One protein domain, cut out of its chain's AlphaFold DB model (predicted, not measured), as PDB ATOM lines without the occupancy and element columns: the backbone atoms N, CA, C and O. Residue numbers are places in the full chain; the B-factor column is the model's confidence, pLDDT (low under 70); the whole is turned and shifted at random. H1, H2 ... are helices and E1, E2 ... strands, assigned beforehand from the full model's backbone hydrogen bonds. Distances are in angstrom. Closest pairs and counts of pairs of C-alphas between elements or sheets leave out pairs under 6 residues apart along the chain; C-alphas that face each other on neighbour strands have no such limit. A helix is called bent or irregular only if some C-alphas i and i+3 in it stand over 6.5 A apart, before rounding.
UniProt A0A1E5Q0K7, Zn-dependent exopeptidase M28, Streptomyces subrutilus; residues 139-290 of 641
ATOM      1  N   PHE A 139     -12.725 -60.565   6.578       97.75
ATOM      2  CA  PHE A 139     -13.279 -59.225   6.439       97.75
ATOM      3  C   PHE A 139     -12.726 -58.281   7.496       97.75
ATOM      4  O   PHE A 139     -12.580 -58.651   8.666       97.75
ATOM      5  N   TRP A 140     -12.518 -57.027   7.104       97.94
ATOM      6  CA  TRP A 140     -12.467 -55.936   8.065       97.94
ATOM      7  C   TRP A 140     -13.805 -55.883   8.794       97.94
ATOM      8  O   TRP A 140     -14.862 -55.883   8.169       97.94
ATOM      9  N   THR A 141     -13.773 -55.867  10.116       98.25
ATOM     10  CA  THR A 141     -14.966 -55.935  10.955       98.25
ATOM     11  C   THR A 141     -14.850 -54.900  12.055       98.25
ATOM     12  O   THR A 141     -13.871 -54.876  12.800       98.25
ATOM     13  N   ARG A 142     -15.859 -54.039  12.168       97.81
ATOM     14  CA  ARG A 142     -16.018 -53.187  13.345       97.81
ATOM     15  C   ARG A 142     -16.790 -53.972  14.388       97.81
ATOM     16  O   ARG A 142     -17.842 -54.530  14.082       97.81
ATOM     17  N   ILE A 143     -16.282 -53.979  15.606       98.00
ATOM     18  CA  ILE A 143     -16.879 -54.667  16.738       98.00
ATOM     19  C   ILE A 143     -17.361 -53.592  17.702       98.00
ATOM     20  O   ILE A 143     -16.555 -52.843  18.250       98.00
ATOM     21  N   GLY A 144     -18.675 -53.491  17.870       96.50
ATOM     22  CA  GLY A 144     -19.270 -52.673  18.912       96.50
ATOM     23  C   GLY A 144     -19.338 -53.462  20.213       96.50
ATOM     24  O   GLY A 144     -19.767 -54.620  20.230       96.50
ATOM     25  N   LEU A 145     -18.908 -52.833  21.302       95.25
ATOM     26  CA  LEU A 145     -18.921 -53.401  22.646       95.25
ATOM     27  C   LEU A 145     -20.133 -52.817  23.388       95.25
ATOM     28  O   LEU A 145     -20.153 -51.608  23.595       95.25
ATOM     29  N   PRO A 146     -21.170 -53.607  23.733       94.06
ATOM     30  CA  PRO A 146     -22.333 -53.124  24.486       94.06
ATOM     31  C   PRO A 146     -22.051 -52.908  25.978       94.06
ATOM     32  O   PRO A 146     -20.984 -53.242  26.485       94.06
ATOM     33  N   ASP A 147     -22.994 -52.318  26.718       89.31
ATOM     34  CA  ASP A 147     -22.833 -52.077  28.163       89.31
ATOM     35  C   ASP A 147     -22.558 -53.384  28.917       89.31
ATOM     36  O   ASP A 147     -23.233 -54.393  28.706       89.31
ATOM     37  N   GLY A 148     -21.555 -53.363  29.800       87.50
ATOM     38  CA  GLY A 148     -21.118 -54.549  30.543       87.50
ATOM     39  C   GLY A 148     -20.246 -55.527  29.746       87.50
ATOM     40  O   GLY A 148     -19.983 -56.625  30.232       87.50
ATOM     41  N   ARG A 149     -19.804 -55.154  28.539       91.19
ATOM     42  CA  ARG A 149     -18.793 -55.866  27.747       91.19
ATOM     43  C   ARG A 149     -17.618 -54.925  27.498       91.19
ATOM     44  O   ARG A 149     -17.816 -53.843  26.958       91.19
ATOM     45  N   GLY A 150     -16.417 -55.338  27.874       90.50
ATOM     46  CA  GLY A 150     -15.185 -54.593  27.660       90.50
ATOM     47  C   GLY A 150     -14.177 -55.347  26.789       90.50
ATOM     48  O   GLY A 150     -14.469 -56.426  26.257       90.50
ATOM     49  N   PRO A 151     -12.964 -54.784  26.646       90.19
ATOM     50  CA  PRO A 151     -11.863 -55.416  25.923       90.19
ATOM     51  C   PRO A 151     -11.517 -56.819  26.439       90.19
ATOM     52  O   PRO A 151     -11.222 -57.693  25.633       90.19
ATOM     53  N   ALA A 152     -11.631 -57.068  27.749       90.88
ATOM     54  CA  ALA A 152     -11.336 -58.369  28.348       90.88
ATOM     55  C   ALA A 152     -12.313 -59.475  27.899       90.88
ATOM     56  O   ALA A 152     -11.892 -60.581  27.558       90.88
ATOM     57  N   GLU A 153     -13.622 -59.199  27.851       94.56
ATOM     58  CA  GLU A 153     -14.594 -60.160  27.317       94.56
ATOM     59  C   GLU A 153     -14.391 -60.393  25.819       94.56
ATOM     60  O   GLU A 153     -14.594 -61.510  25.340       94.56
ATOM     61  N   LEU A 154     -14.006 -59.349  25.078       96.00
ATOM     62  CA  LEU A 154     -13.712 -59.471  23.654       96.00
ATOM     63  C   LEU A 154     -12.464 -60.330  23.424       96.00
ATOM     64  O   LEU A 154     -12.480 -61.192  22.548       96.00
ATOM     65  N   ASP A 155     -11.424 -60.141  24.233       94.69
ATOM     66  CA  ASP A 155     -10.177 -60.906  24.178       94.69
ATOM     67  C   ASP A 155     -10.430 -62.409  24.360       94.69
ATOM     68  O   ASP A 155      -9.974 -63.230  23.561       94.69
ATOM     69  N   ALA A 156     -11.272 -62.786  25.328       94.94
ATOM     70  CA  ALA A 156     -11.645 -64.183  25.560       94.94
ATOM     71  C   ALA A 156     -12.294 -64.854  24.328       94.94
ATOM     72  O   ALA A 156     -12.035 -66.026  24.031       94.94
ATOM     73  N   VAL A 157     -13.124 -64.115  23.583       96.44
ATOM     74  CA  VAL A 157     -13.749 -64.610  22.344       96.44
ATOM     75  C   VAL A 157     -12.742 -64.621  21.198       96.44
ATOM     76  O   VAL A 157     -12.656 -65.608  20.464       96.44
ATOM     77  N   ALA A 158     -11.958 -63.551  21.058       95.25
ATOM     78  CA  ALA A 158     -10.977 -63.405  19.993       95.25
ATOM     79  C   ALA A 158      -9.915 -64.507  20.040       95.25
ATOM     80  O   ALA A 158      -9.596 -65.088  19.002       95.25
ATOM     81  N   ASN A 159      -9.444 -64.868  21.235       93.19
ATOM     82  CA  ASN A 159      -8.410 -65.882  21.425       93.19
ATOM     83  C   ASN A 159      -8.855 -67.298  21.034       93.19
ATOM     84  O   ASN A 159      -8.036 -68.096  20.583       93.19
ATOM     85  N   THR A 160     -10.155 -67.591  21.093       93.00
ATOM     86  CA  THR A 160     -10.712 -68.917  20.765       93.00
ATOM     87  C   THR A 160     -11.348 -69.002  19.375       93.00
ATOM     88  O   THR A 160     -11.810 -70.070  18.973       93.00
ATOM     89  N   SER A 161     -11.358 -67.897  18.625       95.38
ATOM     90  CA  SER A 161     -12.062 -67.777  17.344       95.38
ATOM     91  C   SER A 161     -11.187 -67.143  16.260       95.38
ATOM     92  O   SER A 161     -10.079 -66.668  16.502       95.38
ATOM     93  N   GLU A 162     -11.680 -67.122  15.024       96.88
ATOM     94  CA  GLU A 162     -10.979 -66.524  13.885       96.88
ATOM     95  C   GLU A 162     -11.182 -65.004  13.850       96.88
ATOM     96  O   GLU A 162     -11.907 -64.472  13.004       96.88
ATOM     97  N   ILE A 163     -10.571 -64.324  14.820       98.12
ATOM     98  CA  ILE A 163     -10.627 -62.875  15.026       98.12
ATOM     99  C   ILE A 163      -9.226 -62.395  15.401       98.12
ATOM    100  O   ILE A 163      -8.558 -63.020  16.229       98.12
ATOM    101  N   VAL A 164      -8.788 -61.289  14.808       97.31
ATOM    102  CA  VAL A 164      -7.527 -60.617  15.142       97.31
ATOM    103  C   VAL A 164      -7.812 -59.120  15.294       97.31
ATOM    104  O   VAL A 164      -8.189 -58.489  14.303       97.31
ATOM    105  N   PRO A 165      -7.687 -58.549  16.504       96.69
ATOM    106  CA  PRO A 165      -7.801 -57.110  16.731       96.69
ATOM    107  C   PRO A 165      -6.756 -56.329  15.931       96.69
ATOM    108  O   PRO A 165      -5.689 -56.849  15.615       96.69
ATOM    109  N   VAL A 166      -7.080 -55.088  15.581       95.50
ATOM    110  CA  VAL A 166      -6.226 -54.216  14.758       95.50
ATOM    111  C   VAL A 166      -6.070 -52.844  15.401       95.50
ATOM    112  O   VAL A 166      -4.990 -52.270  15.354       95.50
ATOM    113  N   HIS A 167      -7.134 -52.312  16.008       94.75
ATOM    114  CA  HIS A 167      -7.070 -51.042  16.726       94.75
ATOM    115  C   HIS A 167      -8.238 -50.904  17.714       94.75
ATOM    116  O   HIS A 167      -9.370 -51.299  17.405       94.75
ATOM    117  N   VAL A 168      -7.974 -50.343  18.895       92.44
ATOM    118  CA  VAL A 168      -8.987 -50.080  19.930       92.44
ATOM    119  C   VAL A 168      -9.348 -48.602  19.886       92.44
ATOM    120  O   VAL A 168      -8.666 -47.772  20.469       92.44
ATOM    121  N   ALA A 169     -10.431 -48.291  19.180       86.94
ATOM    122  CA  ALA A 169     -10.863 -46.920  18.931       86.94
ATOM    123  C   ALA A 169     -11.451 -46.249  20.181       86.94
ATOM    124  O   ALA A 169     -11.372 -45.037  20.348       86.94
ATOM    125  N   SER A 170     -12.115 -47.038  21.026       86.31
ATOM    126  CA  SER A 170     -12.656 -46.614  22.314       86.31
ATOM    127  C   SER A 170     -13.006 -47.837  23.165       86.31
ATOM    128  O   SER A 170     -12.841 -48.983  22.745       86.31
ATOM    129  N   ASP A 171     -13.573 -47.604  24.343       85.75
ATOM    130  CA  ASP A 171     -14.231 -48.619  25.172       85.75
ATOM    131  C   ASP A 171     -15.470 -49.255  24.503       85.75
ATOM    132  O   ASP A 171     -15.980 -50.270  24.977       85.75
ATOM    133  N   ARG A 172     -15.954 -48.681  23.392       90.88
ATOM    134  CA  ARG A 172     -17.165 -49.113  22.670       90.88
ATOM    135  C   ARG A 172     -16.908 -49.647  21.269       90.88
ATOM    136  O   ARG A 172     -17.839 -50.178  20.663       90.88
ATOM    137  N   LEU A 173     -15.702 -49.490  20.731       93.19
ATOM    138  CA  LEU A 173     -15.410 -49.809  19.337       93.19
ATOM    139  C   LEU A 173     -14.000 -50.376  19.169       93.19
ATOM    140  O   LEU A 173     -13.010 -49.730  19.504       93.19
ATOM    141  N   VAL A 174     -13.921 -51.551  18.548       96.00
ATOM    142  CA  VAL A 174     -12.668 -52.186  18.126       96.00
ATOM    143  C   VAL A 174     -12.732 -52.477  16.632       96.00
ATOM    144  O   VAL A 174     -13.726 -53.012  16.138       96.00
ATOM    145  N   LEU A 175     -11.677 -52.135  15.897       97.44
ATOM    146  CA  LEU A 175     -11.483 -52.592  14.524       97.44
ATOM    147  C   LEU A 175     -10.699 -53.906  14.547       97.44
ATOM    148  O   LEU A 175      -9.698 -54.027  15.254       97.44
ATOM    149  N   ALA A 176     -11.151 -54.888  13.772       98.06
ATOM    150  CA  ALA A 176     -10.550 -56.213  13.712       98.06
ATOM    151  C   ALA A 176     -10.619 -56.808  12.301       98.06
ATOM    152  O   ALA A 176     -11.376 -56.360  11.439       98.06
ATOM    153  N   MET A 177      -9.856 -57.873  12.091       98.31
ATOM    154  CA  MET A 177     -10.052 -58.825  11.004       98.31
ATOM    155  C   MET A 177     -10.851 -60.014  11.544       98.31
ATOM    156  O   MET A 177     -10.523 -60.532  12.613       98.31
ATOM    157  N   ALA A 178     -11.874 -60.473  10.825       98.44
ATOM    158  CA  ALA A 178     -12.647 -61.652  11.214       98.44
ATOM    159  C   ALA A 178     -13.193 -62.407  10.000       98.44
ATOM    160  O   ALA A 178     -13.540 -61.817   8.978       98.44
ATOM    161  N   THR A 179     -13.306 -63.728  10.110       98.62
ATOM    162  CA  THR A 179     -14.066 -64.527   9.134       98.62
ATOM    163  C   THR A 179     -15.553 -64.525   9.484       98.62
ATOM    164  O   THR A 179     -15.943 -64.123  10.578       98.62
ATOM    165  N   GLY A 180     -16.402 -65.073   8.608       98.38
ATOM    166  CA  GLY A 180     -17.818 -65.293   8.939       98.38
ATOM    167  C   GLY A 180     -18.045 -66.141  10.205       98.38
ATOM    168  O   GLY A 180     -19.020 -65.920  10.922       98.38
ATOM    169  N   LEU A 181     -17.128 -67.069  10.524       98.31
ATOM    170  CA  LEU A 181     -17.178 -67.837  11.774       98.31
ATOM    171  C   LEU A 181     -16.810 -66.970  12.983       98.31
ATOM    172  O   LEU A 181     -17.492 -67.038  14.001       98.31
ATOM    173  N   GLY A 182     -15.776 -66.132  12.858       98.31
ATOM    174  CA  GLY A 182     -15.411 -65.158  13.890       98.31
ATOM    175  C   GLY A 182     -16.543 -64.168  14.177       98.31
ATOM    176  O   GLY A 182     -16.889 -63.950  15.333       98.31
ATOM    177  N   VAL A 183     -17.193 -63.651  13.131       98.62
ATOM    178  CA  VAL A 183     -18.381 -62.786  13.247       98.62
ATOM    179  C   VAL A 183     -19.508 -63.496  13.997       98.62
ATOM    180  O   VAL A 183     -20.036 -62.957  14.965       98.62
ATOM    181  N   SER A 184     -19.817 -64.743  13.633       98.56
ATOM    182  CA  SER A 184     -20.843 -65.527  14.337       98.56
ATOM    183  C   SER A 184     -20.501 -65.752  15.815       98.56
ATOM    184  O   SER A 184     -21.392 -65.719  16.662       98.56
ATOM    185  N   ALA A 185     -19.223 -65.971  16.146       98.38
ATOM    186  CA  ALA A 185     -18.771 -66.124  17.530       98.38
ATOM    187  C   ALA A 185     -18.932 -64.822  18.336       98.38
ATOM    188  O   ALA A 185     -19.384 -64.861  19.481       98.38
ATOM    189  N   LEU A 186     -18.629 -63.670  17.728       98.38
ATOM    190  CA  LEU A 186     -18.831 -62.348  18.330       98.38
ATOM    191  C   LEU A 186     -20.307 -62.079  18.630       98.38
ATOM    192  O   LEU A 186     -20.650 -61.716  19.756       98.38
ATOM    193  N   GLU A 187     -21.186 -62.310  17.657       98.12
ATOM    194  CA  GLU A 187     -22.629 -62.110  17.817       98.12
ATOM    195  C   GLU A 187     -23.213 -63.036  18.896       98.12
ATOM    196  O   GLU A 187     -24.010 -62.603  19.730       98.12
ATOM    197  N   GLN A 188     -22.772 -64.300  18.950       97.94
ATOM    198  CA  GLN A 188     -23.174 -65.249  19.997       97.94
ATOM    199  C   GLN A 188     -22.691 -64.833  21.390       97.94
ATOM    200  O   GLN A 188     -23.393 -65.050  22.379       97.94
ATOM    201  N   ALA A 189     -21.515 -64.212  21.477       97.31
ATOM    202  CA  ALA A 189     -21.011 -63.623  22.710       97.31
ATOM    203  C   ALA A 189     -21.688 -62.281  23.058       97.31
ATOM    204  O   ALA A 189     -21.478 -61.745  24.150       97.31
ATOM    205  N   GLY A 190     -22.562 -61.764  22.192       97.06
ATOM    206  CA  GLY A 190     -23.342 -60.553  22.426       97.06
ATOM    207  C   GLY A 190     -22.618 -59.261  22.059       97.06
ATOM    208  O   GLY A 190     -22.991 -58.215  22.578       97.06
ATOM    209  N   PHE A 191     -21.598 -59.315  21.203       98.31
ATOM    210  CA  PHE A 191     -21.034 -58.129  20.557       98.31
ATOM    211  C   PHE A 191     -21.844 -57.767  19.310       98.31
ATOM    212  O   PHE A 191     -22.501 -58.624  18.717       98.31
ATOM    213  N   THR A 192     -21.789 -56.503  18.888       97.81
ATOM    214  CA  THR A 192     -22.326 -56.106  17.581       97.81
ATOM    215  C   THR A 192     -21.210 -56.102  16.549       97.81
ATOM    216  O   THR A 192     -20.078 -55.724  16.844       97.81
ATOM    217  N   THR A 193     -21.518 -56.525  15.329       97.94
ATOM    218  CA  THR A 193     -20.538 -56.608  14.245       97.94
ATOM    219  C   THR A 193     -21.029 -55.876  13.012       97.94
ATOM    220  O   THR A 193     -22.166 -56.046  12.581       97.94
ATOM    221  N   ASP A 194     -20.144 -55.086  12.418       97.44
ATOM    222  CA  ASP A 194     -20.357 -54.419  11.139       97.44
ATOM    223  C   ASP A 194     -19.223 -54.824  10.192       97.44
ATOM    224  O   ASP A 194     -18.081 -54.363  10.302       97.44
ATOM    225  N   VAL A 195     -19.551 -55.781   9.320       97.56
ATOM    226  CA  VAL A 195     -18.639 -56.404   8.360       97.56
ATOM    227  C   VAL A 195     -18.439 -55.473   7.166       97.56
ATOM    228  O   VAL A 195     -19.397 -54.997   6.556       97.56
ATOM    229  N   ARG A 196     -17.177 -55.218   6.826       95.56
ATOM    230  CA  ARG A 196     -16.733 -54.317   5.756       95.56
ATOM    231  C   ARG A 196     -16.081 -55.109   4.615       95.56
ATOM    232  O   ARG A 196     -16.453 -56.248   4.345       95.56
ATOM    233  N   GLY A 197     -15.162 -54.476   3.886       90.31
ATOM    234  CA  GLY A 197     -14.464 -55.082   2.752       90.31
ATOM    235  C   GLY A 197     -13.512 -56.226   3.140       90.31
ATOM    236  O   GLY A 197     -13.213 -56.411   4.323       90.31
ATOM    237  N   PRO A 198     -13.034 -56.992   2.142       92.25
ATOM    238  CA  PRO A 198     -12.066 -58.066   2.351       92.25
ATOM    239  C   PRO A 198     -10.701 -57.524   2.797       92.25
ATOM    240  O   PRO A 198     -10.322 -56.408   2.437       92.25
ATOM    241  N   VAL A 199      -9.957 -58.331   3.552       94.19
ATOM    242  CA  VAL A 199      -8.633 -57.972   4.090       94.19
ATOM    243  C   VAL A 199      -7.513 -58.262   3.099       94.19
ATOM    244  O   VAL A 199      -6.521 -57.543   3.077       94.19
ATOM    245  N   GLU A 200      -7.648 -59.307   2.284       85.31
ATOM    246  CA  GLU A 200      -6.537 -60.030   1.654       85.31
ATOM    247  C   GLU A 200      -5.462 -59.144   1.001       85.31
ATOM    248  O   GLU A 200      -4.272 -59.424   1.171       85.31
ATOM    249  N   GLU A 201      -5.859 -58.079   0.301       83.56
ATOM    250  CA  GLU A 201      -4.967 -57.188  -0.464       83.56
ATOM    251  C   GLU A 201      -4.863 -55.774   0.112       83.56
ATOM    252  O   GLU A 201      -4.334 -54.882  -0.546       83.56
ATOM    253  N   THR A 202      -5.397 -55.550   1.313       91.38
ATOM    254  CA  THR A 202      -5.516 -54.205   1.874       91.38
ATOM    255  C   THR A 202      -4.831 -54.060   3.222       91.38
ATOM    256  O   THR A 202      -4.659 -55.021   3.971       91.38
ATOM    257  N   VAL A 203      -4.455 -52.822   3.523       92.12
ATOM    258  CA  VAL A 203      -3.966 -52.353   4.819       92.12
ATOM    259  C   VAL A 203      -4.967 -51.335   5.349       92.12
ATOM    260  O   VAL A 203      -5.529 -50.564   4.567       92.12
ATOM    261  N   ALA A 204      -5.212 -51.355   6.659       95.25
ATOM    262  CA  ALA A 204      -6.091 -50.395   7.307       95.25
ATOM    263  C   ALA A 204      -5.312 -49.177   7.814       95.25
ATOM    264  O   ALA A 204      -4.216 -49.307   8.360       95.25
ATOM    265  N   PHE A 205      -5.926 -48.008   7.675       95.31
ATOM    266  CA  PHE A 205      -5.406 -46.733   8.147       95.31
ATOM    267  C   PHE A 205      -6.476 -46.001   8.948       95.31
ATOM    268  O   PHE A 205      -7.670 -46.089   8.637       95.31
ATOM    269  N   LEU A 206      -6.037 -45.255   9.954       94.81
ATOM    270  CA  LEU A 206      -6.805 -44.200  10.594       94.81
ATOM    271  C   LEU A 206      -6.371 -42.864   9.994       94.81
ATOM    272  O   LEU A 206      -5.195 -42.520  10.029       94.81
ATOM    273  N   LEU A 207      -7.331 -42.125   9.447       93.94
ATOM    274  CA  LEU A 207      -7.143 -40.761   8.967       93.94
ATOM    275  C   LEU A 207      -7.942 -39.813   9.850       93.94
ATOM    276  O   LEU A 207      -9.176 -39.856   9.847       93.94
ATOM    277  N   ARG A 208      -7.239 -38.964  10.591       90.94
ATOM    278  CA  ARG A 208      -7.803 -37.914  11.437       90.94
ATOM    279  C   ARG A 208      -8.119 -36.677  10.594       90.94
ATOM    280  O   ARG A 208      -7.419 -36.348   9.641       90.94
ATOM    281  N   ASP A 209      -9.209 -36.009  10.940       88.81
ATOM    282  CA  ASP A 209      -9.695 -34.782  10.320       88.81
ATOM    283  C   ASP A 209     -10.148 -33.811  11.415       88.81
ATOM    284  O   ASP A 209     -11.283 -33.843  11.895       88.81
ATOM    285  N   ASP A 210      -9.242 -32.919  11.797       81.31
ATOM    286  CA  ASP A 210      -9.429 -31.989  12.915       81.31
ATOM    287  C   ASP A 210     -10.356 -30.816  12.591       81.31
ATOM    288  O   ASP A 210     -10.638 -29.963  13.436       81.31
ATOM    289  N   ARG A 211     -10.882 -30.756  11.362       82.44
ATOM    290  CA  ARG A 211     -11.776 -29.674  10.969       82.44
ATOM    291  C   ARG A 211     -13.101 -29.760  11.736       82.44
ATOM    292  O   ARG A 211     -13.701 -30.839  11.866       82.44
ATOM    293  N   PRO A 212     -13.634 -28.615  12.195       78.19
ATOM    294  CA  PRO A 212     -14.949 -28.580  12.807       78.19
ATOM    295  C   PRO A 212     -16.017 -28.916  11.763       78.19
ATOM    296  O   PRO A 212     -16.046 -28.356  10.665       78.19
ATOM    297  N   VAL A 213     -16.937 -29.807  12.126       78.69
ATOM    298  CA  VAL A 213     -18.110 -30.151  11.316       78.69
ATOM    299  C   VAL A 213     -19.347 -29.854  12.149       78.69
ATOM    300  O   VAL A 213     -19.470 -30.350  13.262       78.69
ATOM    301  N   ALA A 214     -20.253 -29.029  11.624       75.44
ATOM    302  CA  ALA A 214     -21.496 -28.688  12.307       75.44
ATOM    303  C   ALA A 214     -22.627 -29.629  11.878       75.44
ATOM    304  O   ALA A 214     -22.875 -29.796  10.677       75.44
ATOM    305  N   ALA A 215     -23.355 -30.191  12.847       73.88
ATOM    306  CA  ALA A 215     -24.558 -30.960  12.555       73.88
ATOM    307  C   ALA A 215     -25.606 -30.111  11.798       73.88
ATOM    308  O   ALA A 215     -25.779 -28.921  12.091       73.88
ATOM    309  N   PRO A 216     -26.385 -30.706  10.872       78.00
ATOM    310  CA  PRO A 216     -27.506 -30.023  10.241       78.00
ATOM    311  C   PRO A 216     -28.509 -29.527  11.288       78.00
ATOM    312  O   PRO A 216     -28.734 -30.182  12.306       78.00
ATOM    313  N   ALA A 217     -29.199 -28.418  11.000       76.94
ATOM    314  CA  ALA A 217     -30.145 -27.785  11.929       76.94
ATOM    315  C   ALA A 217     -31.229 -28.742  12.480       76.94
ATOM    316  O   ALA A 217     -31.712 -28.545  13.591       76.94
ATOM    317  N   ALA A 218     -31.572 -29.801  11.738       75.69
ATOM    318  CA  ALA A 218     -32.508 -30.843  12.165       75.69
ATOM    319  C   ALA A 218     -32.027 -31.661  13.382       75.69
ATOM    320  O   ALA A 218     -32.855 -32.158  14.137       75.69
ATOM    321  N   PHE A 219     -30.712 -31.770  13.588       71.31
ATOM    322  CA  PHE A 219     -30.086 -32.489  14.705       71.31
ATOM    323  C   PHE A 219     -29.533 -31.543  15.779       71.31
ATOM    324  O   PHE A 219     -29.155 -31.986  16.859       71.31
ATOM    325  N   ALA A 220     -29.540 -30.228  15.528       67.88
ATOM    326  CA  ALA A 220     -29.025 -29.226  16.462       67.88
ATOM    327  C   ALA A 220     -29.794 -29.174  17.800       67.88
ATOM    328  O   ALA A 220     -29.225 -28.759  18.807       67.88
ATOM    329  N   ALA A 221     -31.065 -29.599  17.810       73.12
ATOM    330  CA  ALA A 221     -31.932 -29.640  18.992       73.12
ATOM    331  C   ALA A 221     -32.090 -31.048  19.616       73.12
ATOM    332  O   ALA A 221     -32.891 -31.207  20.537       73.12
ATOM    333  N   GLY A 222     -31.388 -32.065  19.098       74.69
ATOM    334  CA  GLY A 222     -31.420 -33.438  19.619       74.69
ATOM    335  C   GLY A 222     -30.474 -33.665  20.811       74.69
ATOM    336  O   GLY A 222     -29.759 -32.741  21.214       74.69
ATOM    337  N   PRO A 223     -30.453 -34.882  21.388       81.06
ATOM    338  CA  PRO A 223     -29.472 -35.278  22.399       81.06
ATOM    339  C   PRO A 223     -28.030 -35.034  21.926       81.06
ATOM    340  O   PRO A 223     -27.718 -35.192  20.746       81.06
ATOM    341  N   ALA A 224     -27.140 -34.655  22.847       76.88
ATOM    342  CA  ALA A 224     -25.752 -34.327  22.511       76.88
ATOM    343  C   ALA A 224     -24.995 -35.508  21.877       76.88
ATOM    344  O   ALA A 224     -24.212 -35.296  20.956       76.88
ATOM    345  N   GLU A 225     -25.273 -36.733  22.328       74.62
ATOM    346  CA  GLU A 225     -24.693 -37.971  21.788       74.62
ATOM    347  C   GLU A 225     -25.119 -38.218  20.336       74.62
ATOM    348  O   GLU A 225     -24.269 -38.448  19.475       74.62
ATOM    349  N   ASP A 226     -26.415 -38.079  20.036       79.81
ATOM    350  CA  ASP A 226     -26.942 -38.210  18.672       79.81
ATOM    351  C   ASP A 226     -26.305 -37.174  17.740       79.81
ATOM    352  O   ASP A 226     -25.925 -37.483  16.608       79.81
ATOM    353  N   ARG A 227     -26.146 -35.936  18.224       81.12
ATOM    354  CA  ARG A 227     -25.482 -34.870  17.471       81.12
ATOM    355  C   ARG A 227     -24.012 -35.203  17.201       81.12
ATOM    356  O   ARG A 227     -23.587 -35.103  16.054       81.12
ATOM    357  N   ALA A 228     -23.265 -35.639  18.217       79.62
ATOM    358  CA  ALA A 228     -21.853 -35.999  18.087       79.62
ATOM    359  C   ALA A 228     -21.644 -37.173  17.115       79.62
ATOM    360  O   ALA A 228     -20.732 -37.143  16.290       79.62
ATOM    361  N   ALA A 229     -22.526 -38.176  17.147       82.56
ATOM    362  CA  ALA A 229     -22.492 -39.295  16.209       82.56
ATOM    363  C   ALA A 229     -22.738 -38.846  14.755       82.56
ATOM    364  O   ALA A 229     -22.050 -39.305  13.840       82.56
ATOM    365  N   VAL A 230     -23.683 -37.922  14.533       85.38
ATOM    366  CA  VAL A 230     -23.944 -37.335  13.206       85.38
ATOM    367  C   VAL A 230     -22.742 -36.528  12.713       85.38
ATOM    368  O   VAL A 230     -22.321 -36.701  11.569       85.38
ATOM    369  N   GLU A 231     -22.158 -35.683  13.565       85.88
ATOM    370  CA  GLU A 231     -20.968 -34.885  13.235       85.88
ATOM    371  C   GLU A 231     -19.773 -35.779  12.893       85.88
ATOM    372  O   GLU A 231     -19.125 -35.568  11.866       85.88
ATOM    373  N   ALA A 232     -19.535 -36.833  13.680       85.12
ATOM    374  CA  ALA A 232     -18.501 -37.826  13.404       85.12
ATOM    375  C   ALA A 232     -18.736 -38.552  12.068       85.12
ATOM    376  O   ALA A 232     -17.805 -38.711  11.280       85.12
ATOM    377  N   GLY A 233     -19.977 -38.946  11.766       89.50
ATOM    378  CA  GLY A 233     -20.325 -39.574  10.489       89.50
ATOM    379  C   GLY A 233     -20.102 -38.656   9.282       89.50
ATOM    380  O   GLY A 233     -19.593 -39.094   8.246       89.50
ATOM    381  N   MET A 234     -20.441 -37.371   9.415       89.56
ATOM    382  CA  MET A 234     -20.210 -36.369   8.373       89.56
ATOM    383  C   MET A 234     -18.722 -36.095   8.161       89.56
ATOM    384  O   MET A 234     -18.271 -36.102   7.015       89.56
ATOM    385  N   ARG A 235     -17.959 -35.919   9.247       90.62
ATOM    386  CA  ARG A 235     -16.498 -35.770   9.205       90.62
ATOM    387  C   ARG A 235     -15.850 -36.958   8.505       90.62
ATOM    388  O   ARG A 235     -15.121 -36.777   7.536       90.62
ATOM    389  N   ALA A 236     -16.204 -38.175   8.916       92.62
ATOM    390  CA  ALA A 236     -15.679 -39.393   8.315       92.62
ATOM    391  C   ALA A 236     -15.968 -39.480   6.809       92.62
ATOM    392  O   ALA A 236     -15.105 -39.858   6.019       92.62
ATOM    393  N   SER A 237     -17.183 -39.101   6.403       92.19
ATOM    394  CA  SER A 237     -17.588 -39.108   4.993       92.19
ATOM    395  C   SER A 237     -16.809 -38.083   4.167       92.19
ATOM    396  O   SER A 237     -16.409 -38.383   3.043       92.19
ATOM    397  N   ALA A 238     -16.571 -36.889   4.718       91.38
ATOM    398  CA  ALA A 238     -15.799 -35.838   4.062       91.38
ATOM    399  C   ALA A 238     -14.316 -36.218   3.923       91.38
ATOM    400  O   ALA A 238     -13.759 -36.092   2.832       91.38
ATOM    401  N   ALA A 239     -13.703 -36.734   4.994       92.38
ATOM    402  CA  ALA A 239     -12.328 -37.225   4.985       92.38
ATOM    403  C   ALA A 239     -12.146 -38.368   3.973       92.38
ATOM    404  O   ALA A 239     -11.246 -38.321   3.136       92.38
ATOM    405  N   PHE A 240     -13.059 -39.348   3.967       94.56
ATOM    406  CA  PHE A 240     -13.031 -40.439   2.992       94.56
ATOM    407  C   PHE A 240     -13.140 -39.940   1.550       94.56
ATOM    408  O   PHE A 240     -12.367 -40.364   0.697       94.56
ATOM    409  N   ALA A 241     -14.087 -39.038   1.269       93.00
ATOM    410  CA  ALA A 241     -14.283 -38.511  -0.078       93.00
ATOM    411  C   ALA A 241     -13.042 -37.759  -0.585       93.00
ATOM    412  O   ALA A 241     -12.694 -37.885  -1.758       93.00
ATOM    413  N   PHE A 242     -12.370 -37.017   0.300       92.62
ATOM    414  CA  PHE A 242     -11.116 -36.341  -0.016       92.62
ATOM    415  C   PHE A 242     -10.015 -37.346  -0.370       92.62
ATOM    416  O   PHE A 242      -9.471 -37.284  -1.470       92.62
ATOM    417  N   VAL A 243      -9.742 -38.320   0.505       91.81
ATOM    418  CA  VAL A 243      -8.661 -39.294   0.279       91.81
ATOM    419  C   VAL A 243      -8.919 -40.170  -0.942       91.81
ATOM    420  O   VAL A 243      -8.023 -40.381  -1.757       91.81
ATOM    421  N   ALA A 244     -10.156 -40.633  -1.130       92.44
ATOM    422  CA  ALA A 244     -10.529 -41.373  -2.330       92.44
ATOM    423  C   ALA A 244     -10.324 -40.534  -3.606       92.44
ATOM    424  O   ALA A 244      -9.910 -41.074  -4.630       92.44
ATOM    425  N   GLY A 245     -10.578 -39.222  -3.547       92.69
ATOM    426  CA  GLY A 245     -10.317 -38.290  -4.643       92.69
ATOM    427  C   GLY A 245      -8.827 -38.127  -4.953       92.69
ATOM    428  O   GLY A 245      -8.442 -38.233  -6.116       92.69
ATOM    429  N   GLU A 246      -7.992 -37.941  -3.929       89.94
ATOM    430  CA  GLU A 246      -6.537 -37.768  -4.075       89.94
ATOM    431  C   GLU A 246      -5.819 -39.028  -4.575       89.94
ATOM    432  O   GLU A 246      -4.780 -38.931  -5.238       89.94
ATOM    433  N   LEU A 247      -6.372 -40.206  -4.276       89.38
ATOM    434  CA  LEU A 247      -5.827 -41.496  -4.700       89.38
ATOM    435  C   LEU A 247      -6.423 -42.001  -6.021       89.38
ATOM    436  O   LEU A 247      -5.791 -42.822  -6.687       89.38
ATOM    437  N   ALA A 248      -7.570 -41.488  -6.474       87.12
ATOM    438  CA  ALA A 248      -8.203 -41.916  -7.724       87.12
ATOM    439  C   ALA A 248      -7.287 -41.855  -8.971       87.12
ATOM    440  O   ALA A 248      -7.327 -42.806  -9.758       87.12
ATOM    441  N   PRO A 249      -6.428 -40.829  -9.175       83.06
ATOM    442  CA  PRO A 249      -5.521 -40.778 -10.327       83.06
ATOM    443  C   PRO A 249      -4.511 -41.932 -10.378       83.06
ATOM    444  O   PRO A 249      -4.065 -42.301 -11.460       83.06
ATOM    445  N   SER A 250      -4.176 -42.519  -9.223       74.19
ATOM    446  CA  SER A 250      -3.276 -43.677  -9.126       74.19
ATOM    447  C   SER A 250      -3.968 -45.014  -9.426       74.19
ATOM    448  O   SER A 250      -3.313 -46.049  -9.465       74.19
ATOM    449  N   GLY A 251      -5.293 -45.019  -9.637       77.38
ATOM    450  CA  GLY A 251      -6.081 -46.244  -9.814       77.38
ATOM    451  C   GLY A 251      -6.278 -47.053  -8.526       77.38
ATOM    452  O   GLY A 251      -6.832 -48.151  -8.576       77.38
ATOM    453  N   THR A 252      -5.852 -46.514  -7.382       77.62
ATOM    454  CA  THR A 252      -5.940 -47.168  -6.076       77.62
ATOM    455  C   THR A 252      -7.390 -47.265  -5.609       77.62
ATOM    456  O   THR A 252      -8.078 -46.256  -5.444       77.62
ATOM    457  N   ALA A 253      -7.854 -48.487  -5.340       79.62
ATOM    458  CA  ALA A 253      -9.143 -48.713  -4.700       79.62
ATOM    459  C   ALA A 253      -9.031 -48.486  -3.184       79.62
ATOM    460  O   ALA A 253      -8.204 -49.107  -2.516       79.62
ATOM    461  N   VAL A 254      -9.896 -47.624  -2.648       90.44
ATOM    462  CA  VAL A 254     -10.003 -47.344  -1.211       90.44
ATOM    463  C   VAL A 254     -11.406 -47.702  -0.739       90.44
ATOM    464  O   VAL A 254     -12.402 -47.362  -1.382       90.44
ATOM    465  N   VAL A 255     -11.496 -48.382   0.397       92.31
ATOM    466  CA  VAL A 255     -12.748 -48.800   1.024       92.31
ATOM    467  C   VAL A 255     -12.902 -48.064   2.345       92.31
ATOM    468  O   VAL A 255     -12.006 -48.091   3.183       92.31
ATOM    469  N   SER A 256     -14.052 -47.425   2.563       94.75
ATOM    470  CA  SER A 256     -14.370 -46.889   3.886       94.75
ATOM    471  C   SER A 256     -14.676 -48.040   4.842       94.75
ATOM    472  O   SER A 256     -15.557 -48.863   4.585       94.75
ATOM    473  N   LEU A 257     -13.979 -48.073   5.973       96.00
ATOM    474  CA  LEU A 257     -14.286 -48.954   7.097       96.00
ATOM    475  C   LEU A 257     -15.204 -48.259   8.117       96.00
ATOM    476  O   LEU A 257     -15.578 -48.858   9.125       96.00
ATOM    477  N   GLY A 258     -15.637 -47.028   7.839       93.44
ATOM    478  CA  GLY A 258     -16.573 -46.244   8.642       93.44
ATOM    479  C   GLY A 258     -15.904 -45.242   9.591       93.44
ATOM    480  O   GLY A 258     -14.678 -45.140   9.626       93.44
ATOM    481  N   PRO A 259     -16.707 -44.501  10.377       92.94
ATOM    482  CA  PRO A 259     -16.210 -43.433  11.241       92.94
ATOM    483  C   PRO A 259     -15.201 -43.925  12.275       92.94
ATOM    484  O   PRO A 259     -15.357 -45.021  12.829       92.94
ATOM    485  N   ALA A 260     -14.206 -43.091  12.543       90.69
ATOM    486  CA  ALA A 260     -13.201 -43.272  13.576       90.69
ATOM    487  C   ALA A 260     -13.218 -42.078  14.546       90.69
ATOM    488  O   ALA A 260     -13.740 -41.016  14.179       90.69
ATOM    489  N   PRO A 261     -12.654 -42.210  15.758       83.81
ATOM    490  CA  PRO A 261     -12.367 -41.059  16.607       83.81
ATOM    491  C   PRO A 261     -11.597 -40.007  15.804       83.81
ATOM    492  O   PRO A 261     -10.587 -40.310  15.177       83.81
ATOM    493  N   GLY A 262     -12.140 -38.793  15.738       83.81
ATOM    494  CA  GLY A 262     -11.523 -37.695  14.994       83.81
ATOM    495  C   GLY A 262     -11.501 -37.839  13.468       83.81
ATOM    496  O   GLY A 262     -10.978 -36.945  12.824       83.81
ATOM    497  N   GLY A 263     -12.072 -38.876  12.843       91.88
ATOM    498  CA  GLY A 263     -11.959 -39.027  11.386       91.88
ATOM    499  C   GLY A 263     -12.561 -40.305  10.806       91.88
ATOM    500  O   GLY A 263     -13.732 -40.614  11.042       91.88
ATOM    501  N   VAL A 264     -11.795 -41.037   9.994       95.00
ATOM    502  CA  VAL A 264     -12.269 -42.219   9.258       95.00
ATOM    503  C   VAL A 264     -11.254 -43.357   9.259       95.00
ATOM    504  O   VAL A 264     -10.057 -43.140   9.103       95.00
ATOM    505  N   TYR A 265     -11.754 -44.589   9.375       96.44
ATOM    506  CA  TYR A 265     -10.971 -45.771   9.036       96.44
ATOM    507  C   TYR A 265     -11.130 -46.080   7.553       96.44
ATOM    508  O   TYR A 265     -12.256 -46.138   7.039       96.44
ATOM    509  N   ILE A 266     -10.021 -46.341   6.872       95.94
ATOM    510  CA  ILE A 266     -10.018 -46.785   5.479       95.94
ATOM    511  C   ILE A 266      -9.190 -48.053   5.317       95.94
ATOM    512  O   ILE A 266      -8.296 -48.318   6.111       95.94
ATOM    513  N   ALA A 267      -9.487 -48.818   4.275       95.31
ATOM    514  CA  ALA A 267      -8.635 -49.879   3.768       95.31
ATOM    515  C   ALA A 267      -8.201 -49.525   2.345       95.31
ATOM    516  O   ALA A 267      -9.045 -49.173   1.518       95.31
ATOM    517  N   ALA A 268      -6.911 -49.627   2.052       93.19
ATOM    518  CA  ALA A 268      -6.347 -49.369   0.729       93.19
ATOM    519  C   ALA A 268      -5.357 -50.472   0.348       93.19
ATOM    520  O   ALA A 268      -4.923 -51.231   1.216       93.19
ATOM    521  N   ALA A 269      -5.015 -50.574  -0.938       88.62
ATOM    522  CA  ALA A 269      -3.949 -51.465  -1.395       88.62
ATOM    523  C   ALA A 269      -2.632 -51.178  -0.649       88.62
ATOM    524  O   ALA A 269      -2.395 -50.055  -0.214       88.62
ATOM    525  N   ALA A 270      -1.783 -52.188  -0.475       79.50
ATOM    526  CA  ALA A 270      -0.559 -52.074   0.330       79.50
ATOM    527  C   ALA A 270       0.434 -51.017  -0.167       79.50
ATOM    528  O   ALA A 270       1.144 -50.407   0.630       79.50
ATOM    529  N   ASP A 271       0.462 -50.821  -1.482       80.94
ATOM    530  CA  ASP A 271       1.309 -49.876  -2.194       80.94
ATOM    531  C   ASP A 271       0.650 -48.501  -2.357       80.94
ATOM    532  O   ASP A 271       1.278 -47.589  -2.904       80.94
ATOM    533  N   ALA A 272      -0.583 -48.325  -1.872       86.94
ATOM    534  CA  ALA A 272      -1.257 -47.040  -1.858       86.94
ATOM    535  C   ALA A 272      -0.479 -46.054  -0.970       86.94
ATOM    536  O   ALA A 272      -0.249 -46.360   0.198       86.94
ATOM    537  N   PRO A 273      -0.114 -44.863  -1.471       86.12
ATOM    538  CA  PRO A 273       0.590 -43.852  -0.686       86.12
ATOM    539  C   PRO A 273      -0.399 -43.078   0.201       86.12
ATOM    540  O   PRO A 273      -0.569 -41.874   0.031       86.12
ATOM    541  N   VAL A 274      -1.123 -43.773   1.082       90.19
ATOM    542  CA  VAL A 274      -2.139 -43.159   1.957       90.19
ATOM    543  C   VAL A 274      -1.497 -42.156   2.910       90.19
ATOM    544  O   VAL A 274      -2.075 -41.104   3.158       90.19
ATOM    545  N   GLU A 275      -0.300 -42.471   3.394       87.00
ATOM    546  CA  GLU A 275       0.479 -41.670   4.337       87.00
ATOM    547  C   GLU A 275       0.817 -40.276   3.781       87.00
ATOM    548  O   GLU A 275       0.801 -39.306   4.527       87.00
ATOM    549  N   GLY A 276       0.993 -40.152   2.459       83.94
ATOM    550  CA  GLY A 276       1.219 -38.867   1.783       83.94
ATOM    551  C   GLY A 276      -0.058 -38.072   1.475       83.94
ATOM    552  O   GLY A 276      -0.011 -37.055   0.783       83.94
ATOM    553  N   VAL A 277      -1.238 -38.526   1.916       86.69
ATOM    554  CA  VAL A 277      -2.506 -37.817   1.682       86.69
ATOM    555  C   VAL A 277      -2.915 -37.035   2.925       86.69
ATOM    556  O   VAL A 277      -3.472 -37.579   3.880       86.69
ATOM    557  N   HIS A 278      -2.727 -35.718   2.873       85.88
ATOM    558  CA  HIS A 278      -3.076 -34.803   3.960       85.88
ATOM    559  C   HIS A 278      -4.365 -34.040   3.647       85.88
ATOM    560  O   HIS A 278      -4.447 -33.292   2.671       85.88
ATOM    561  N   VAL A 279      -5.392 -34.209   4.488       84.44
ATOM    562  CA  VAL A 279      -6.582 -33.348   4.422       84.44
ATOM    563  C   VAL A 279      -6.180 -31.893   4.704       84.44
ATOM    564  O   VAL A 279      -5.294 -31.656   5.523       84.44
ATOM    565  N   PRO A 280      -6.810 -30.884   4.071       81.38
ATOM    566  CA  PRO A 280      -6.488 -29.490   4.361       81.38
ATOM    567  C   PRO A 280      -6.664 -29.180   5.852       81.38
ATOM    568  O   PRO A 280      -7.753 -29.384   6.386       81.38
ATOM    569  N   GLY A 281      -5.617 -28.663   6.499       78.88
ATOM    570  CA  GLY A 281      -5.610 -28.405   7.943       78.88
ATOM    571  C   GLY A 281      -5.340 -29.638   8.813       78.88
ATOM    572  O   GLY A 281      -5.610 -29.578  10.009       78.88
ATOM    573  N   ALA A 282      -4.851 -30.740   8.229       83.06
ATOM    574  CA  ALA A 282      -4.303 -31.863   8.981       83.06
ATOM    575  C   ALA A 282      -3.216 -31.381   9.951       83.06
ATOM    576  O   ALA A 282      -2.328 -30.622   9.565       83.06
ATOM    577  N   GLN A 283      -3.323 -31.834  11.194       82.75
ATOM    578  CA  GLN A 283      -2.301 -31.677  12.228       82.75
ATOM    579  C   GLN A 283      -1.254 -32.800  12.116       82.75
ATOM    580  O   GLN A 283      -1.518 -33.783  11.413       82.75
ATOM    581  N   PRO A 284      -0.110 -32.712  12.817       83.50
ATOM    582  CA  PRO A 284       0.851 -33.809  12.897       83.50
ATOM    583  C   PRO A 284       0.216 -35.150  13.261       83.50
ATOM    584  O   PRO A 284      -0.820 -35.200  13.941       83.50
ATOM    585  N   GLY A 285       0.784 -36.242  12.745       83.12
ATOM    586  CA  GLY A 285       0.287 -37.601  12.981       83.12
ATOM    587  C   GLY A 285      -1.168 -37.842  12.549       83.12
ATOM    588  O   GLY A 285      -1.881 -38.663  13.143       83.12
ATOM    589  N   HIS A 286      -1.684 -37.107  11.549       88.19
ATOM    590  CA  HIS A 286      -3.075 -37.281  11.107       88.19
ATOM    591  C   HIS A 286      -3.322 -38.646  10.458       88.19
ATOM    592  O   HIS A 286      -4.462 -39.112  10.472       88.19
ATOM    593  N   THR A 287      -2.294 -39.280   9.894       92.31
ATOM    594  CA  THR A 287      -2.383 -40.638   9.349       92.31
ATOM    595  C   THR A 287      -1.695 -41.619  10.270       92.31
ATOM    596  O   THR A 287      -0.560 -41.422  10.676       92.31
ATOM    597  N   GLU A 288      -2.367 -42.725  10.545       93.69
ATOM    598  CA  GLU A 288      -1.816 -43.818  11.325       93.69
ATOM    599  C   GLU A 288      -2.063 -45.136  10.599       93.69
ATOM    600  O   GLU A 288      -3.194 -45.460  10.210       93.69
ATOM    601  N   ARG A 289      -1.002 -45.925  10.429       93.69
ATOM    602  CA  ARG A 289      -1.091 -47.259   9.847       93.69
ATOM    603  C   ARG A 289      -1.452 -48.256  10.940       93.69
ATOM    604  O   ARG A 289      -0.842 -48.295  12.010       93.69
ATOM    605  N   LEU A 290      -2.467 -49.076  10.695       93.94
ATOM    606  CA  LEU A 290      -2.962 -50.027  11.686       93.94
ATOM    607  C   LEU A 290      -2.372 -51.412  11.427       93.94
ATOM    608  O   LEU A 290      -2.408 -51.920  10.304       93.94
TER     609      LEU A 290
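Overview. This is residues 139 to 290 of the 641 residues of the protein "Zn-dependent exopeptidase M28" of Streptomyces subrutilus (UniProt A0A1E5Q0K7). Two four-stranded sheets sit face to face as a sandwich in the middle of the domain, and helices cover the far face of each: the short H1 and H2 over the sheet E2 E3 E1 E4, the long H3 over the sheet E6 E7 E5 E8. The strands of the two sheets run nearly along one another, and the chain crosses from one sheet to the other once, at the link E4 to E5. The printed part has 152 residues, with three named helices and eight named strands in the order E1 H1 E2 E3 H2 E4 E5 H3 E6 E7 E8. Both sheets are antiparallel, in the orders E2 - E3 - E1 - E4 and E6 - E7 - E5 - E8, and the class is mixed, helices and strands. The whole is compact, with a radius of gyration of the C-alphas of 16.1 A and spans of 44 by 43 by 24 A.

Along the chain. Find C-alpha 139 at (-13.279, -59.225, 6.439); here strand E1, residues 139 to 144, begins. Helix H1 is residues 151 to 160, and strand E2, residues 163 to 170, follows with 17.9 A from first to last C-alpha; it bends by 68 degrees at residue 166. Strand E3, residues 173 to 179, measures 18.0 A and is followed at once by helix H2, residues 180 to 188. Strand E4, residues 192 to 198, measures 18.5 A, and strand E5, residues 202 to 208, 19.0 A. Look next for C-alpha 224 at (-25.752, -34.327, 22.511), where helix H3 begins; it runs 39.9 A to residue 250 and is irregular, with C-alphas 246 and 249 7.0 A apart. Strands E6, residues 254 to 260, and E7, residues 263 to 269, come next, E7 measuring 19.6 A. Strand E8, residues 287 to 290, ends with C-alpha 290 at (-2.962, -50.027, 11.686).

Arrangement. Begin with E1, an inner strand of its strongly twisted sheet: N 142 and O 194 bring it within hydrogen-bond range of E4 at 2.9 A, and N 141 and O 176 of E3 at 2.8 A. E2 and E3 form a hairpin, with N 164 and O 177 2.9 A apart. H1 is on this sheet, over E2 and E3, at a height over the sheet of 9.5 A. H2 is on the same face, and H1 and H2 touch at a steep tilt of 45 degrees, opposite ways, closest at the C-alphas of Val 157 and Leu 186, 6.9 A. In the other strongly twisted sheet, E6 and E7 form a hairpin with N 257 and O 265 2.8 A apart; between the neighbours E5 and E7, N 205 and O 266 are within hydrogen-bond range at 2.9 A, and between the neighbours E5 and E8, N 206 and O 288 are within hydrogen-bond range at 2.9 A. H3 is on this sheet, over E6 and E7, at a height of 6.9 A; the C-alphas of Ala 236 and Val 264 are the closest of H3 and E7, 4.5 A. Between the sheets, the closest C-alphas of E4 and E6 are those of Arg 196 and Leu 257, 6.0 A. Every O i to N i+4 pair is within hydrogen-bond range in H2; in H1 it is 5 of 6 and in H3 21 of 23.

Size, cuts and confidence. The C-alphas of Thr 160 and Ala 217, the two farthest apart, are 46.3 A from each other. The printed part has no cut. Two links are long: look for E5 to H3 at residues 209 to 223 and E7 to E8 at residues 270 to 286. The mean pLDDT of the printed part is 89.8, and residue 220 is under 70.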